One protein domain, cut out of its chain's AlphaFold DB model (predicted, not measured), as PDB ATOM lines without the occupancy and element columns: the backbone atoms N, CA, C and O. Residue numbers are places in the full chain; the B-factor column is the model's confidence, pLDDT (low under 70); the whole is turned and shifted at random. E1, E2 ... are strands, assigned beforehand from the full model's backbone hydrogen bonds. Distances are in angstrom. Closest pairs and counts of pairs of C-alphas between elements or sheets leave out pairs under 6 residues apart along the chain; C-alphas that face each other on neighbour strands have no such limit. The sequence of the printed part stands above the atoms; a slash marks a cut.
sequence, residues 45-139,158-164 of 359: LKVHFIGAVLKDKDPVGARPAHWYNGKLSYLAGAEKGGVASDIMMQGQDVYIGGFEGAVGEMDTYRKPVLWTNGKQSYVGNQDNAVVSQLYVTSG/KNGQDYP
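AT A GLANCE: This is residues 45 to 139 and 158 to 164 of the 359 residues of an uncharacterized protein of Sphingobacterium humi (UniProt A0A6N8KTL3). Two twisted antiparallel sheets, E1 E2 E3 and E4 E5 E6 E7 in that order, make a sandwich that is only partly face to face: edge strand E4 packs on E1 and E2, while E3, E6 and E7 lie away from the other sheet. E8 packs on E4 and E5, and short E9 lies farthest out. The printed part has 102 residues with nine named strands, E1 to E9 along the chain, and no named helix: all strand. It is compact but flat, with a radius of gyration of the C-alphas of 13.7 A and spans of 42 by 38 by 17 A.

HOW THE PARTS SIT: E1, residues 47 to 54, E2, residues 62 to 68, and E3, residues 71 to 74, form a meander, each strand the antiparallel neighbour of the one before; within hydrogen-bond range are N 49 and O 67, 2.8 A, and N 66 and O 73, 2.9 A. E4, residues 82 to 90, E5, residues 93 to 100, E6, residues 111 to 116, and E7, residues 119 to 122, form another, with N 85 and O 97 at 2.8 A, N 98 and O 113 at 3.1 A and N 114 and O 121 at 2.9 A. The parts of the two sheets that face each other are 9.9 A apart centre to centre, and the best planes of these parts are 15 degrees apart. The closest C-alphas of E1 and E4, Gly 51 and Ala 84, are 4.6 A apart. E8, residues 133 to 136, pairs with no named strand; its closest C-alpha pair with E4 is Asp 86 and Gln 133, 5.1 A. E9, residues 161 to 163, also pairs with no named strand and is apart from E8.

IN THESE COORDINATES: E1 begins at C-alpha 47 (57.896, 88.922, 37.101), runs 21.5 A and bends by 55 degrees at residue 51. E2 measures 18.8 A, E4 23.8 A, E5 20.8 A and E6 15.9 A. E9 ends at C-alpha 163 (34.492, 84.111, 56.918).

THE WHOLE: Residues 140 to 157 are not printed; C-alphas 139 and 158 are 12.3 A apart. No link printed whole is long. Residues 104 to 107 have pLDDT under 70.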
ATOM      1  N   LEU A  45      63.687  93.090  35.565       87.62
ATOM      2  CA  LEU A  45      62.395  92.812  36.180       87.62
ATOM      3  C   LEU A  45      62.402  91.449  36.867       87.62
ATOM      4  O   LEU A  45      63.125  90.525  36.490       87.62
ATOM      5  N   LYS A  46      61.553  91.324  37.881       92.38
ATOM      6  CA  LYS A  46      61.224  90.052  38.512       92.38
ATOM      7  C   LYS A  46      59.725  89.868  38.428       92.38
ATOM      8  O   LYS A  46      58.972  90.477  39.189       92.38
ATOM      9  N   VAL A  47      59.302  89.099  37.437       94.75
ATOM     10  CA  VAL A  47      57.896  88.922  37.101       94.75
ATOM     11  C   VAL A  47      57.509  87.473  37.326       94.75
ATOM     12  O   VAL A  47      58.095  86.551  36.759       94.75
ATOM     13  N   HIS A  48      56.495  87.285  38.158       96.31
ATOM     14  CA  HIS A  48      55.865  86.007  38.421       96.31
ATOM     15  C   HIS A  48      54.561  85.956  37.641       96.31
ATOM     16  O   HIS A  48      53.677  86.768  37.880       96.31
ATOM     17  N   PHE A  49      54.416  84.984  36.755       97.44
ATOM     18  CA  PHE A  49      53.156  84.664  36.100       97.44
ATOM     19  C   PHE A  49      52.646  83.341  36.636       97.44
ATOM     20  O   PHE A  49      53.429  82.439  36.930       97.44
ATOM     21  N   ILE A  50      51.336  83.206  36.735       98.06
ATOM     22  CA  ILE A  50      50.699  81.972  37.178       98.06
ATOM     23  C   ILE A  50      49.570  81.586  36.234       98.06
ATOM     24  O   ILE A  50      49.031  82.419  35.507       98.06
ATOM     25  N   GLY A  51      49.210  80.311  36.262       96.81
ATOM     26  CA  GLY A  51      48.086  79.798  35.499       96.81
ATOM     27  C   GLY A  51      48.139  78.287  35.393       96.81
ATOM     28  O   GLY A  51      48.285  77.602  36.412       96.81
ATOM     29  N   ALA A  52      48.010  77.762  34.178       94.69
ATOM     30  CA  ALA A  52      48.083  76.327  33.948       94.69
ATOM     31  C   ALA A  52      48.687  75.952  32.595       94.69
ATOM     32  O   ALA A  52      48.569  76.689  31.624       94.69
ATOM     33  N   VAL A  53      49.289  74.769  32.527       93.75
ATOM     34  CA  VAL A  53      49.827  74.163  31.302       93.75
ATOM     35  C   VAL A  53      49.048  72.894  30.986       93.75
ATOM     36  O   VAL A  53      48.750  72.115  31.890       93.75
ATOM     37  N   LEU A  54      48.700  72.694  29.716       90.31
ATOM     38  CA  LEU A  54      47.940  71.545  29.233       90.31
ATOM     39  C   LEU A  54      48.762  70.819  28.165       90.31
ATOM     40  O   LEU A  54      49.100  71.393  27.130       90.31
ATOM     41  N   LYS A  55      49.067  69.545  28.411       86.00
ATOM     42  CA  LYS A  55      49.773  68.682  27.455       86.00
ATOM     43  C   LYS A  55      48.769  67.785  26.729       86.00
ATOM     44  O   LYS A  55      47.820  67.309  27.354       86.00
ATOM     45  N   ASP A  56      48.968  67.565  25.427       81.38
ATOM     46  CA  ASP A  56      48.080  66.699  24.637       81.38
ATOM     47  C   ASP A  56      47.973  65.311  25.281       81.38
ATOM     48  O   ASP A  56      48.975  64.735  25.717       81.38
ATOM     49  N   LYS A  57      46.744  64.790  25.352       80.69
ATOM     50  CA  LYS A  57      46.398  63.485  25.946       80.69
ATOM     51  C   LYS A  57      46.871  63.275  27.391       80.69
ATOM     52  O   LYS A  57      46.878  62.134  27.853       80.69
ATOM     53  N   ASP A  58      47.240  64.328  28.120       82.44
ATOM     54  CA  ASP A  58      47.558  64.205  29.541       82.44
ATOM     55  C   ASP A  58      46.267  63.874  30.311       82.44
ATOM     56  O   ASP A  58      45.346  64.696  30.330       82.44
ATOM     57  N   PRO A  59      46.163  62.692  30.950       79.81
ATOM     58  CA  PRO A  59      44.938  62.266  31.630       79.81
ATOM     59  C   PRO A  59      44.570  63.168  32.814       79.81
ATOM     60  O   PRO A  59      43.439  63.137  33.287       79.81
ATOM     61  N   VAL A  60      45.525  63.962  33.303       82.62
ATOM     62  CA  VAL A  60      45.332  64.910  34.401       82.62
ATOM     63  C   VAL A  60      44.762  66.249  33.902       82.62
ATOM     64  O   VAL A  60      44.180  67.011  34.677       82.62
ATOM     65  N   GLY A  61      44.887  66.532  32.602       86.31
ATOM     66  CA  GLY A  61      44.450  67.777  31.982       86.31
ATOM     67  C   GLY A  61      45.375  68.952  32.307       86.31
ATOM     68  O   GLY A  61      46.552  68.954  31.954       86.31
ATOM     69  N   ALA A  62      44.825  69.986  32.944       90.69
ATOM     70  CA  ALA A  62      45.551  71.208  33.282       90.69
ATOM     71  C   ALA A  62      46.446  71.017  34.511       90.69
ATOM     72  O   ALA A  62      46.010  70.457  35.515       90.69
ATOM     73  N   ARG A  63      47.683  71.517  34.447       93.50
ATOM     74  CA  ARG A  63      48.652  71.508  35.550       93.50
ATOM     75  C   ARG A  63      48.903  72.929  36.042       93.50
ATOM     76  O   ARG A  63      49.286  73.758  35.218       93.50
ATOM     77  N   PRO A  64      48.762  73.222  37.347       96.62
ATOM     78  CA  PRO A  64      49.024  74.550  37.880       96.62
ATOM     79  C   PRO A  64      50.503  74.907  37.698       96.62
ATOM     80  O   PRO A  64      51.401  74.151  38.082       96.62
ATOM     81  N   ALA A  65      50.742  76.063  37.090       96.69
ATOM     82  CA  ALA A  65      52.054  76.473  36.615       96.69
ATOM     83  C   ALA A  65      52.432  77.862  37.133       96.69
ATOM     84  O   ALA A  65      51.574  78.718  37.368       96.69
ATOM     85  N   HIS A  66      53.736  78.063  37.295       97.50
ATOM     86  CA  HIS A  66      54.367  79.325  37.651       97.50
ATOM     87  C   HIS A  66      55.518  79.588  36.684       97.50
ATOM     88  O   HIS A  66      56.417  78.759  36.545       97.50
ATOM     89  N   TRP A  67      55.498  80.747  36.038       96.44
ATOM     90  CA  TRP A  67      56.615  81.229  35.242       96.44
ATOM     91  C   TRP A  67      57.300  82.375  35.966       96.44
ATOM     92  O   TRP A  67      56.658  83.357  36.335       96.44
ATOM     93  N   TYR A  68      58.610  82.274  36.134       94.75
ATOM     94  CA  TYR A  68      59.437  83.375  36.608       94.75
ATOM     95  C   TYR A  68      60.242  83.913  35.431       94.75
ATOM     96  O   TYR A  68      61.056  83.180  34.870       94.75
ATOM     97  N   ASN A  69      59.971  85.155  35.021       94.69
ATOM     98  CA  ASN A  69      60.556  85.762  33.818       94.69
ATOM     99  C   ASN A  69      60.474  84.822  32.598       94.69
ATOM    100  O   ASN A  69      61.469  84.525  31.942       94.69
ATOM    101  N   GLY A  70      59.286  84.263  32.355       93.00
ATOM    102  CA  GLY A  70      59.033  83.340  31.247       93.00
ATOM    103  C   GLY A  70      59.545  81.908  31.445       93.00
ATOM    104  O   GLY A  70      59.123  81.028  30.698       93.00
ATOM    105  N   LYS A  71      60.378  81.617  32.454       93.69
ATOM    106  CA  LYS A  71      60.860  80.256  32.749       93.69
ATOM    107  C   LYS A  71      59.837  79.468  33.560       93.69
ATOM    108  O   LYS A  71      59.458  79.896  34.648       93.69
ATOM    109  N   LEU A  72      59.423  78.311  33.051       95.12
ATOM    110  CA  LEU A  72      58.342  77.500  33.611       95.12
ATOM    111  C   LEU A  72      58.807  76.631  34.790       95.12
ATOM    112  O   LEU A  72      59.849  75.978  34.746       95.12
ATOM    113  N   SER A  73      57.955  76.551  35.808       96.19
ATOM    114  CA  SER A  73      57.952  75.538  36.857       96.19
ATOM    115  C   SER A  73      56.512  75.132  37.191       96.19
ATOM    116  O   SER A  73      55.570  75.897  36.979       96.19
ATOM    117  N   TYR A  74      56.319  73.922  37.709       96.69
ATOM    118  CA  TYR A  74      55.005  73.468  38.170       96.69
ATOM    119  C   TYR A  74      54.870  73.670  39.677       96.69
ATOM    120  O   TYR A  74      55.831  73.474  40.425       96.69
ATOM    121  N   LEU A  75      53.669  74.040  40.128       98.06
ATOM    122  CA  LEU A  75      53.380  74.144  41.556       98.06
ATOM    123  C   LEU A  75      53.303  72.748  42.193       98.06
ATOM    124  O   LEU A  75      53.028  71.752  41.522       98.06
ATOM    125  N   ALA A  76      53.539  72.662  43.506       97.75
ATOM    126  CA  ALA A  76      53.345  71.413  44.243       97.75
ATOM    127  C   ALA A  76      51.919  70.871  44.015       97.75
ATOM    128  O   ALA A  76      50.986  71.667  43.911       97.75
ATOM    129  N   GLY A  77      51.767  69.546  43.905       94.56
ATOM    130  CA  GLY A  77      50.484  68.885  43.630       94.56
ATOM    131  C   GLY A  77      50.069  68.871  42.156       94.56
ATOM    132  O   GLY A  77      49.036  68.289  41.818       94.56
ATOM    133  N   ALA A  78      50.862  69.468  41.256       94.31
ATOM    134  CA  ALA A  78      50.539  69.536  39.834       94.31
ATOM    135  C   ALA A  78      50.369  68.167  39.160       94.31
ATOM    136  O   ALA A  78      49.713  68.084  38.121       94.31
ATOM    137  N   GLU A  79      50.911  67.087  39.734       91.81
ATOM    138  CA  GLU A  79      50.701  65.709  39.289       91.81
ATOM    139  C   GLU A  79      49.231  65.262  39.325       91.81
ATOM    140  O   GLU A  79      48.869  64.349  38.591       91.81
ATOM    141  N   LYS A  80      48.386  65.944  40.107       92.50
ATOM    142  CA  LYS A  80      46.943  65.678  40.248       92.50
ATOM    143  C   LYS A  80      46.059  66.678  39.503       92.50
ATOM    144  O   LYS A  80      44.835  66.590  39.564       92.50
ATOM    145  N   GLY A  81      46.684  67.625  38.811       92.81
ATOM    146  CA  GLY A  81      46.009  68.634  38.012       92.81
ATOM    147  C   GLY A  81      45.545  69.820  38.835       92.81
ATOM    148  O   GLY A  81      45.663  69.841  40.061       92.81
ATOM    149  N   GLY A  82      45.058  70.841  38.143       94.56
ATOM    150  CA  GLY A  82      44.615  72.076  38.761       94.56
ATOM    151  C   GLY A  82      44.974  73.317  37.961       94.56
ATOM    152  O   GLY A  82      45.526  73.257  36.861       94.56
ATOM    153  N   VAL A  83      44.661  74.466  38.548       96.00
ATOM    154  CA  VAL A  83      44.938  75.786  37.977       96.00
ATOM    155  C   VAL A  83      45.324  76.730  39.106       96.00
ATOM    156  O   VAL A  83      44.675  76.741  40.154       96.00
ATOM    157  N   ALA A  84      46.360  77.539  38.888       98.00
ATOM    158  CA  ALA A  84      46.624  78.714  39.707       98.00
ATOM    159  C   ALA A  84      45.789  79.891  39.179       98.00
ATOM    160  O   ALA A  84      45.756  80.141  37.976       98.00
ATOM    161  N   SER A  85      45.083  80.595  40.056       97.50
ATOM    162  CA  SER A  85      44.082  81.605  39.688       97.50
ATOM    163  C   SER A  85      44.458  83.024  40.097       97.50
ATOM    164  O   SER A  85      44.062  83.956  39.410       97.50
ATOM    165  N   ASP A  86      45.226  83.191  41.175       98.00
ATOM    166  CA  ASP A  86      45.685  84.509  41.618       98.00
ATOM    167  C   ASP A  86      47.034  84.430  42.330       98.00
ATOM    168  O   ASP A  86      47.381  83.391  42.899       98.00
ATOM    169  N   ILE A  87      47.786  85.530  42.304       97.88
ATOM    170  CA  ILE A  87      49.094  85.654  42.946       97.88
ATOM    171  C   ILE A  87      49.223  87.012  43.624       97.88
ATOM    172  O   ILE A  87      48.861  88.045  43.068       97.88
ATOM    173  N   MET A  88      49.818  87.014  44.811       95.50
ATOM    174  CA  MET A  88      50.270  88.241  45.446       95.50
ATOM    175  C   MET A  88      51.494  88.010  46.323       95.50
ATOM    176  O   MET A  88      51.765  86.892  46.768       95.50
ATOM    177  N   MET A  89      52.208  89.091  46.622       94.38
ATOM    178  CA  MET A  89      53.338  89.067  47.544       94.38
ATOM    179  C   MET A  89      53.076  89.961  48.753       94.38
ATOM    180  O   MET A  89      52.543  91.062  48.625       94.38
ATOM    181  N   GLN A  90      53.488  89.499  49.934       94.38
ATOM    182  CA  GLN A  90      53.477  90.294  51.164       94.38
ATOM    183  C   GLN A  90      54.857  90.225  51.816       94.38
ATOM    184  O   GLN A  90      55.194  89.263  52.516       94.38
ATOM    185  N   GLY A  91      55.660  91.270  51.615       91.75
ATOM    186  CA  GLY A  91      57.082  91.237  51.953       91.75
ATOM    187  C   GLY A  91      57.828  90.295  51.008       91.75
ATOM    188  O   GLY A  91      57.740  90.462  49.799       91.75
ATOM    189  N   GLN A  92      58.544  89.312  51.555       92.00
ATOM    190  CA  GLN A  92      59.278  88.306  50.770       92.00
ATOM    191  C   GLN A  92      58.449  87.053  50.448       92.00
ATOM    192  O   GLN A  92      58.900  86.203  49.687       92.00
ATOM    193  N   ASP A  93      57.261  86.921  51.042       95.69
ATOM    194  CA  ASP A  93      56.431  85.732  50.876       95.69
ATOM    195  C   ASP A  93      55.546  85.850  49.633       95.69
ATOM    196  O   ASP A  93      54.871  86.868  49.443       95.69
ATOM    197  N   VAL A  94      55.511  84.782  48.837       96.31
ATOM    198  CA  VAL A  94      54.652  84.621  47.659       96.31
ATOM    199  C   VAL A  94      53.462  83.742  48.020       96.31
ATOM    200  O   VAL A  94      53.637  82.617  48.500       96.31
ATOM    201  N   TYR A  95      52.259  84.236  47.736       98.06
ATOM    202  CA  TYR A  95      50.996  83.535  47.938       98.06
ATOM    203  C   TYR A  95      50.307  83.338  46.595       98.06
ATOM    204  O   TYR A  95      50.113  84.296  45.851       98.06
ATOM    205  N   ILE A  96      49.926  82.100  46.299       98.62
ATOM    206  CA  ILE A  96      49.205  81.737  45.080       98.62
ATOM    207  C   ILE A  96      47.941  80.986  45.479       98.62
ATOM    208  O   ILE A  96      47.999  80.048  46.277       98.62
ATOM    209  N   GLY A  97      46.802  81.398  44.937       98.25
ATOM    210  CA  GLY A  97      45.509  80.751  45.141       98.25
ATOM    211  C   GLY A  97      45.104  79.970  43.901       98.25
ATOM    212  O   GLY A  97      45.446  80.357  42.785       98.25
ATOM    213  N   GLY A  98      44.373  78.876  44.075       97.88
ATOM    214  CA  GLY A  98      43.795  78.138  42.958       97.88
ATOM    215  C   GLY A  98      43.053  76.889  43.404       97.88
ATOM    216  O   GLY A  98      42.405  76.866  44.458       97.88
ATOM    217  N   PHE A  99      43.156  75.833  42.604       96.50
ATOM    218  CA  PHE A  99      42.651  74.511  42.964       96.50
ATOM    219  C   PHE A  99      43.580  73.386  42.502       96.50
ATOM    220  O   PHE A  99      44.248  73.512  41.480       96.50
ATOM    221  N   GLU A 100      43.575  72.288  43.258       95.31
ATOM    222  CA  GLU A 100      44.081  70.968  42.870       95.31
ATOM    223  C   GLU A 100      42.909  70.119  42.356       95.31
ATOM    224  O   GLU A 100      41.811  70.166  42.917       95.31
ATOM    225  N   GLY A 101      43.146  69.308  41.332       91.44
ATOM    226  CA  GLY A 101      42.222  68.280  40.866       91.44
ATOM    227  C   GLY A 101      41.961  68.325  39.368       91.44
ATOM    228  O   GLY A 101      42.271  69.302  38.680       91.44
ATOM    229  N   ALA A 102      41.379  67.238  38.871       82.44
ATOM    230  CA  ALA A 102      41.065  67.072  37.465       82.44
ATOM    231  C   ALA A 102      39.689  67.665  37.134       82.44
ATOM    232  O   ALA A 102      38.708  67.505  37.868       82.44
ATOM    233  N   VAL A 103      39.628  68.343  35.991       72.25
ATOM    234  CA  VAL A 103      38.390  68.845  35.398       72.25
ATOM    235  C   VAL A 103      38.263  68.221  34.019       72.25
ATOM    236  O   VAL A 103      38.916  68.667  33.078       72.25
ATOM    237  N   GLY A 104      37.438  67.186  33.906       67.31
ATOM    238  CA  GLY A 104      37.151  66.515  32.643       67.31
ATOM    239  C   GLY A 104      35.713  66.013  32.567       67.31
ATOM    240  O   GLY A 104      34.941  66.142  33.516       67.31
ATOM    241  N   GLU A 105      35.359  65.427  31.423       59.47
ATOM    242  CA  GLU A 105      34.010  64.901  31.169       59.47
ATOM    243  C   GLU A 105      33.632  63.739  32.103       59.47
ATOM    244  O   GLU A 105      32.463  63.591  32.450       59.47
ATOM    245  N   MET A 106      34.610  62.920  32.514       59.62
ATOM    246  CA  MET A 106      34.371  61.707  33.312       59.62
ATOM    247  C   MET A 106      34.564  61.897  34.819       59.62
ATOM    248  O   MET A 106      33.935  61.188  35.600       59.62
ATOM    249  N   ASP A 107      35.425  62.827  35.233       64.06
ATOM    250  CA  ASP A 107      35.678  63.121  36.642       64.06
ATOM    251  C   ASP A 107      35.882  64.626  36.824       64.06
ATOM    252  O   ASP A 107      36.580  65.294  36.054       64.06
ATOM    253  N   THR A 108      35.217  65.175  37.831       78.50
ATOM    254  CA  THR A 108      35.329  66.578  38.201       78.50
ATOM    255  C   THR A 108      35.382  66.657  39.711       78.50
ATOM    256  O   THR A 108      34.361  66.579  40.397       78.50
ATOM    257  N   TYR A 109      36.578  66.900  40.224       85.44
ATOM    258  CA  TYR A 109      36.775  67.256  41.616       85.44
ATOM    259  C   TYR A 109      37.778  68.399  41.697       85.44
ATOM    260  O   TYR A 109      38.794  68.422  41.008       85.44
ATOM    261  N   ARG A 110      37.468  69.385  42.536       92.06
ATOM    262  CA  ARG A 110      38.322  70.549  42.763       92.06
ATOM    263  C   ARG A 110      38.514  70.738  44.250       92.06
ATOM    264  O   ARG A 110      37.540  70.845  44.993       92.06
ATOM    265  N   LYS A 111      39.762  70.791  44.681       94.88
ATOM    266  CA  LYS A 111      40.128  71.119  46.049       94.88
ATOM    267  C   LYS A 111      40.743  72.509  46.046       94.88
ATOM    268  O   LYS A 111      41.779  72.687  45.409       94.88
ATOM    269  N   PRO A 112      40.151  73.495  46.729       96.75
ATOM    270  CA  PRO A 112      40.726  74.831  46.807       96.75
ATOM    271  C   PRO A 112      42.062  74.775  47.561       96.75
ATOM    272  O   PRO A 112      42.166  74.159  48.628       96.75
ATOM    273  N   VAL A 113      43.088  75.416  47.007       97.38
ATOM    274  CA  VAL A 113      44.454  75.376  47.546       97.38
ATOM    275  C   VAL A 113      45.070  76.763  47.642       97.38
ATOM    276  O   VAL A 113      44.748  77.677  46.880       97.38
ATOM    277  N   LEU A 114      45.989  76.876  48.596       98.19
ATOM    278  CA  LEU A 114      46.891  77.995  48.794       98.19
ATOM    279  C   LEU A 114      48.325  77.461  48.745       98.19
ATOM    280  O   LEU A 114      48.703  76.627  49.574       98.19
ATOM    281  N   TRP A 115      49.130  77.970  47.819       98.50
ATOM    282  CA  TRP A 115      50.574  77.764  47.816       98.50
ATOM    283  C   TRP A 115      51.259  78.973  48.448       98.50
ATOM    284  O   TRP A 115      51.106  80.093  47.973       98.50
ATOM    285  N   THR A 116      52.019  78.750  49.518       97.75
ATOM    286  CA  THR A 116      52.850  79.780  50.157       97.75
ATOM    287  C   THR A 116      54.311  79.384  50.016       97.75
ATOM    288  O   THR A 116      54.709  78.325  50.505       97.75
ATOM    289  N   ASN A 117      55.109  80.199  49.322       95.69
ATOM    290  CA  ASN A 117      56.525  79.920  49.042       95.69
ATOM    291  C   ASN A 117      56.756  78.493  48.497       95.69
ATOM    292  O   ASN A 117      57.610  77.748  48.980       95.69
ATOM    293  N   GLY A 118      55.918  78.077  47.540       94.81
ATOM    294  CA  GLY A 118      55.967  76.756  46.902       94.81
ATOM    295  C   GLY A 118      55.355  75.602  47.710       94.81
ATOM    296  O   GLY A 118      55.195  74.509  47.171       94.81
ATOM    297  N   LYS A 119      54.964  75.815  48.973       97.19
ATOM    298  CA  LYS A 119      54.313  74.788  49.804       97.19
ATOM    299  C   LYS A 119      52.796  74.864  49.679       97.19
ATOM    300  O   LYS A 119      52.214  75.909  49.954       97.19
ATOM    301  N   GLN A 120      52.165  73.752  49.313       97.56
ATOM    302  CA  GLN A 120      50.712  73.646  49.188       97.56
ATOM    303  C   GLN A 120      50.024  73.416  50.540       97.56
ATOM    304  O   GLN A 120      50.488  72.634  51.370       97.56
ATOM    305  N   SER A 121      48.864  74.041  50.713       96.88
ATOM    306  CA  SER A 121      47.884  73.776  51.767       96.88
ATOM    307  C   SER A 121      46.467  73.865  51.190       96.88
ATOM    308  O   SER A 121      46.264  74.479  50.143       96.88
ATOM    309  N   TYR A 122      45.487  73.244  51.846       96.06
ATOM    310  CA  TYR A 122      44.084  73.330  51.435       96.06
ATOM    311  C   TYR A 122      43.337  74.432  52.186       96.06
ATOM    312  O   TYR A 122      43.663  74.748  53.330       96.06
ATOM    313  N   VAL A 123      42.304  74.977  51.545       94.19
ATOM    314  CA  VAL A 123      41.411  76.003  52.101       94.19
ATOM    315  C   VAL A 123      40.023  75.394  52.348       94.19
ATOM    316  O   VAL A 123      39.528  74.612  51.542       94.19
ATOM    317  N   GLY A 124      39.365  75.736  53.455       89.00
ATOM    318  CA  GLY A 124      38.037  75.217  53.787       89.00
ATOM    319  C   GLY A 124      37.998  73.692  53.951       89.00
ATOM    320  O   GLY A 124      39.002  73.044  54.245       89.00
ATOM    321  N   ASN A 125      36.820  73.108  53.726       85.25
ATOM    322  CA  ASN A 125      36.571  71.673  53.920       85.25
ATOM    323  C   ASN A 125      36.959  70.798  52.714       85.25
ATOM    324  O   ASN A 125      36.624  69.621  52.688       85.25
ATOM    325  N   GLN A 126      37.677  71.346  51.725       83.19
ATOM    326  CA  GLN A 126      38.090  70.644  50.494       83.19
ATOM    327  C   GLN A 126      36.937  70.173  49.583       83.19
ATOM    328  O   GLN A 126      37.166  69.396  48.656       83.19
ATOM    329  N   ASP A 127      35.719  70.670  49.798       82.62
ATOM    330  CA  ASP A 127      34.539  70.304  49.012       82.62
ATOM    331  C   ASP A 127      34.477  71.086  47.699       82.62
ATOM    332  O   ASP A 127      34.314  72.304  47.736       82.62
ATOM    333  N   ASN A 128      34.569  70.383  46.560       91.44
ATOM    334  CA  ASN A 128      34.413  70.865  45.173       91.44
ATOM    335  C   ASN A 128      34.374  72.401  45.019       91.44
ATOM    336  O   ASN A 128      33.315  72.998  44.785       91.44
ATOM    337  N   ALA A 129      35.529  73.039  45.196       93.81
ATOM    338  CA  ALA A 129      35.670  74.489  45.244       93.81
ATOM    339  C   ALA A 129      37.025  74.939  44.695       93.81
ATOM    340  O   ALA A 129      37.943  74.143  44.498       93.81
ATOM    341  N   VAL A 130      37.138  76.240  44.443       95.75
ATOM    342  CA  VAL A 130      38.352  76.883  43.927       95.75
ATOM    343  C   VAL A 130      38.634  78.153  44.712       95.75
ATOM    344  O   VAL A 130      37.689  78.794  45.160       95.75
ATOM    345  N   VAL A 131      39.902  78.537  44.857       97.62
ATOM    346  CA  VAL A 131      40.280  79.904  45.245       97.62
ATOM    347  C   VAL A 131      40.432  80.737  43.975       97.62
ATOM    348  O   VAL A 131      41.125  80.322  43.055       97.62
ATOM    349  N   SER A 132      39.778  81.894  43.921       96.69
ATOM    350  CA  SER A 132      39.731  82.765  42.742       96.69
ATOM    351  C   SER A 132      40.563  84.038  42.885       96.69
ATOM    352  O   SER A 132      41.208  84.405  41.915       96.69
ATOM    353  N   GLN A 133      40.571  84.688  44.056       97.31
ATOM    354  CA  GLN A 133      41.552  85.733  44.398       97.31
ATOM    355  C   GLN A 133      41.953  85.655  45.870       97.31
ATOM    356  O   GLN A 133      41.238  85.075  46.699       97.31
ATOM    357  N   LEU A 134      43.083  86.282  46.181       97.50
ATOM    358  CA  LEU A 134      43.674  86.392  47.500       97.50
ATOM    359  C   LEU A 134      43.850  87.853  47.918       97.50
ATOM    360  O   LEU A 134      44.069  88.751  47.112       97.50
ATOM    361  N   TYR A 135      43.821  88.072  49.227       97.75
ATOM    362  CA  TYR A 135      44.346  89.271  49.851       97.75
ATOM    363  C   TYR A 135      45.051  88.912  51.161       97.75
ATOM    364  O   TYR A 135      44.447  88.335  52.062       97.75
ATOM    365  N   VAL A 136      46.327  89.262  51.287       97.62
ATOM    366  CA  VAL A 136      47.135  89.049  52.490       97.62
ATOM    367  C   VAL A 136      47.361  90.386  53.172       97.62
ATOM    368  O   VAL A 136      47.846  91.341  52.569       97.62
ATOM    369  N   THR A 137      46.998  90.447  54.446       96.50
ATOM    370  CA  THR A 137      47.154  91.655  55.258       96.50
ATOM    371  C   THR A 137      48.605  91.882  55.681       96.50
ATOM    372  O   THR A 137      49.432  90.967  55.704       96.50
ATOM    373  N   SER A 138      48.907  93.094  56.152       93.50
ATOM    374  CA  SER A 138      50.173  93.388  56.840       93.50
ATOM    375  C   SER A 138      50.367  92.535  58.098       93.50
ATOM    376  O   SER A 138      51.497  92.182  58.425       93.50
ATOM    377  N   GLY A 139      49.272  92.154  58.766       93.69
ATOM    378  CA  GLY A 139      49.257  91.199  59.877       93.69
ATOM    379  C   GLY A 139      49.379  89.722  59.478       93.69
ATOM    380  O   GLY A 139      49.265  88.871  60.352       93.69
ATOM    381  N   LYS A 158      39.053  83.142  55.652       97.50
ATOM    382  CA  LYS A 158      40.166  83.759  56.369       97.50
ATOM    383  C   LYS A 158      41.014  82.644  56.972       97.50
ATOM    384  O   LYS A 158      40.505  81.850  57.759       97.50
ATOM    385  N   ASN A 159      42.291  82.573  56.607       96.50
ATOM    386  CA  ASN A 159      43.241  81.562  57.087       96.50
ATOM    387  C   ASN A 159      42.694  80.125  56.965       96.50
ATOM    388  O   ASN A 159      42.798  79.318  57.886       96.50
ATOM    389  N   GLY A 160      42.050  79.822  55.835       94.62
ATOM    390  CA  GLY A 160      41.480  78.501  55.567       94.62
ATOM    391  C   GLY A 160      40.093  78.242  56.164       94.62
ATOM    392  O   GLY A 160      39.529  77.196  55.876       94.62
ATOM    393  N   GLN A 161      39.520  79.157  56.949       95.25
ATOM    394  CA  GLN A 161      38.208  78.988  57.589       95.25
ATOM    395  C   GLN A 161      37.167  79.922  56.979       95.25
ATOM    396  O   GLN A 161      37.511  81.033  56.585       95.25
ATOM    397  N   ASP A 162      35.904  79.496  56.897       94.56
ATOM    398  CA  ASP A 162      34.831  80.333  56.347       94.56
ATOM    399  C   ASP A 162      34.724  81.666  57.110       94.56
ATOM    400  O   ASP A 162      34.713  81.704  58.342       94.56
ATOM    401  N   TYR A 163      34.630  82.769  56.369       96.00
ATOM    402  CA  TYR A 163      34.492  84.111  56.918       96.00
ATOM    403  C   TYR A 163      33.153  84.725  56.478       96.00
ATOM    404  O   TYR A 163      32.886  84.822  55.275       96.00
ATOM    405  N   PRO A 164      32.295  85.158  57.418       95.50
ATOM    406  CA  PRO A 164      30.966  85.648  57.084       95.50
ATOM    407  C   PRO A 164      30.998  87.060  56.486       95.50
ATOM    408  O   PRO A 164      31.713  87.947  56.957       95.50
TER     409      PRO A 164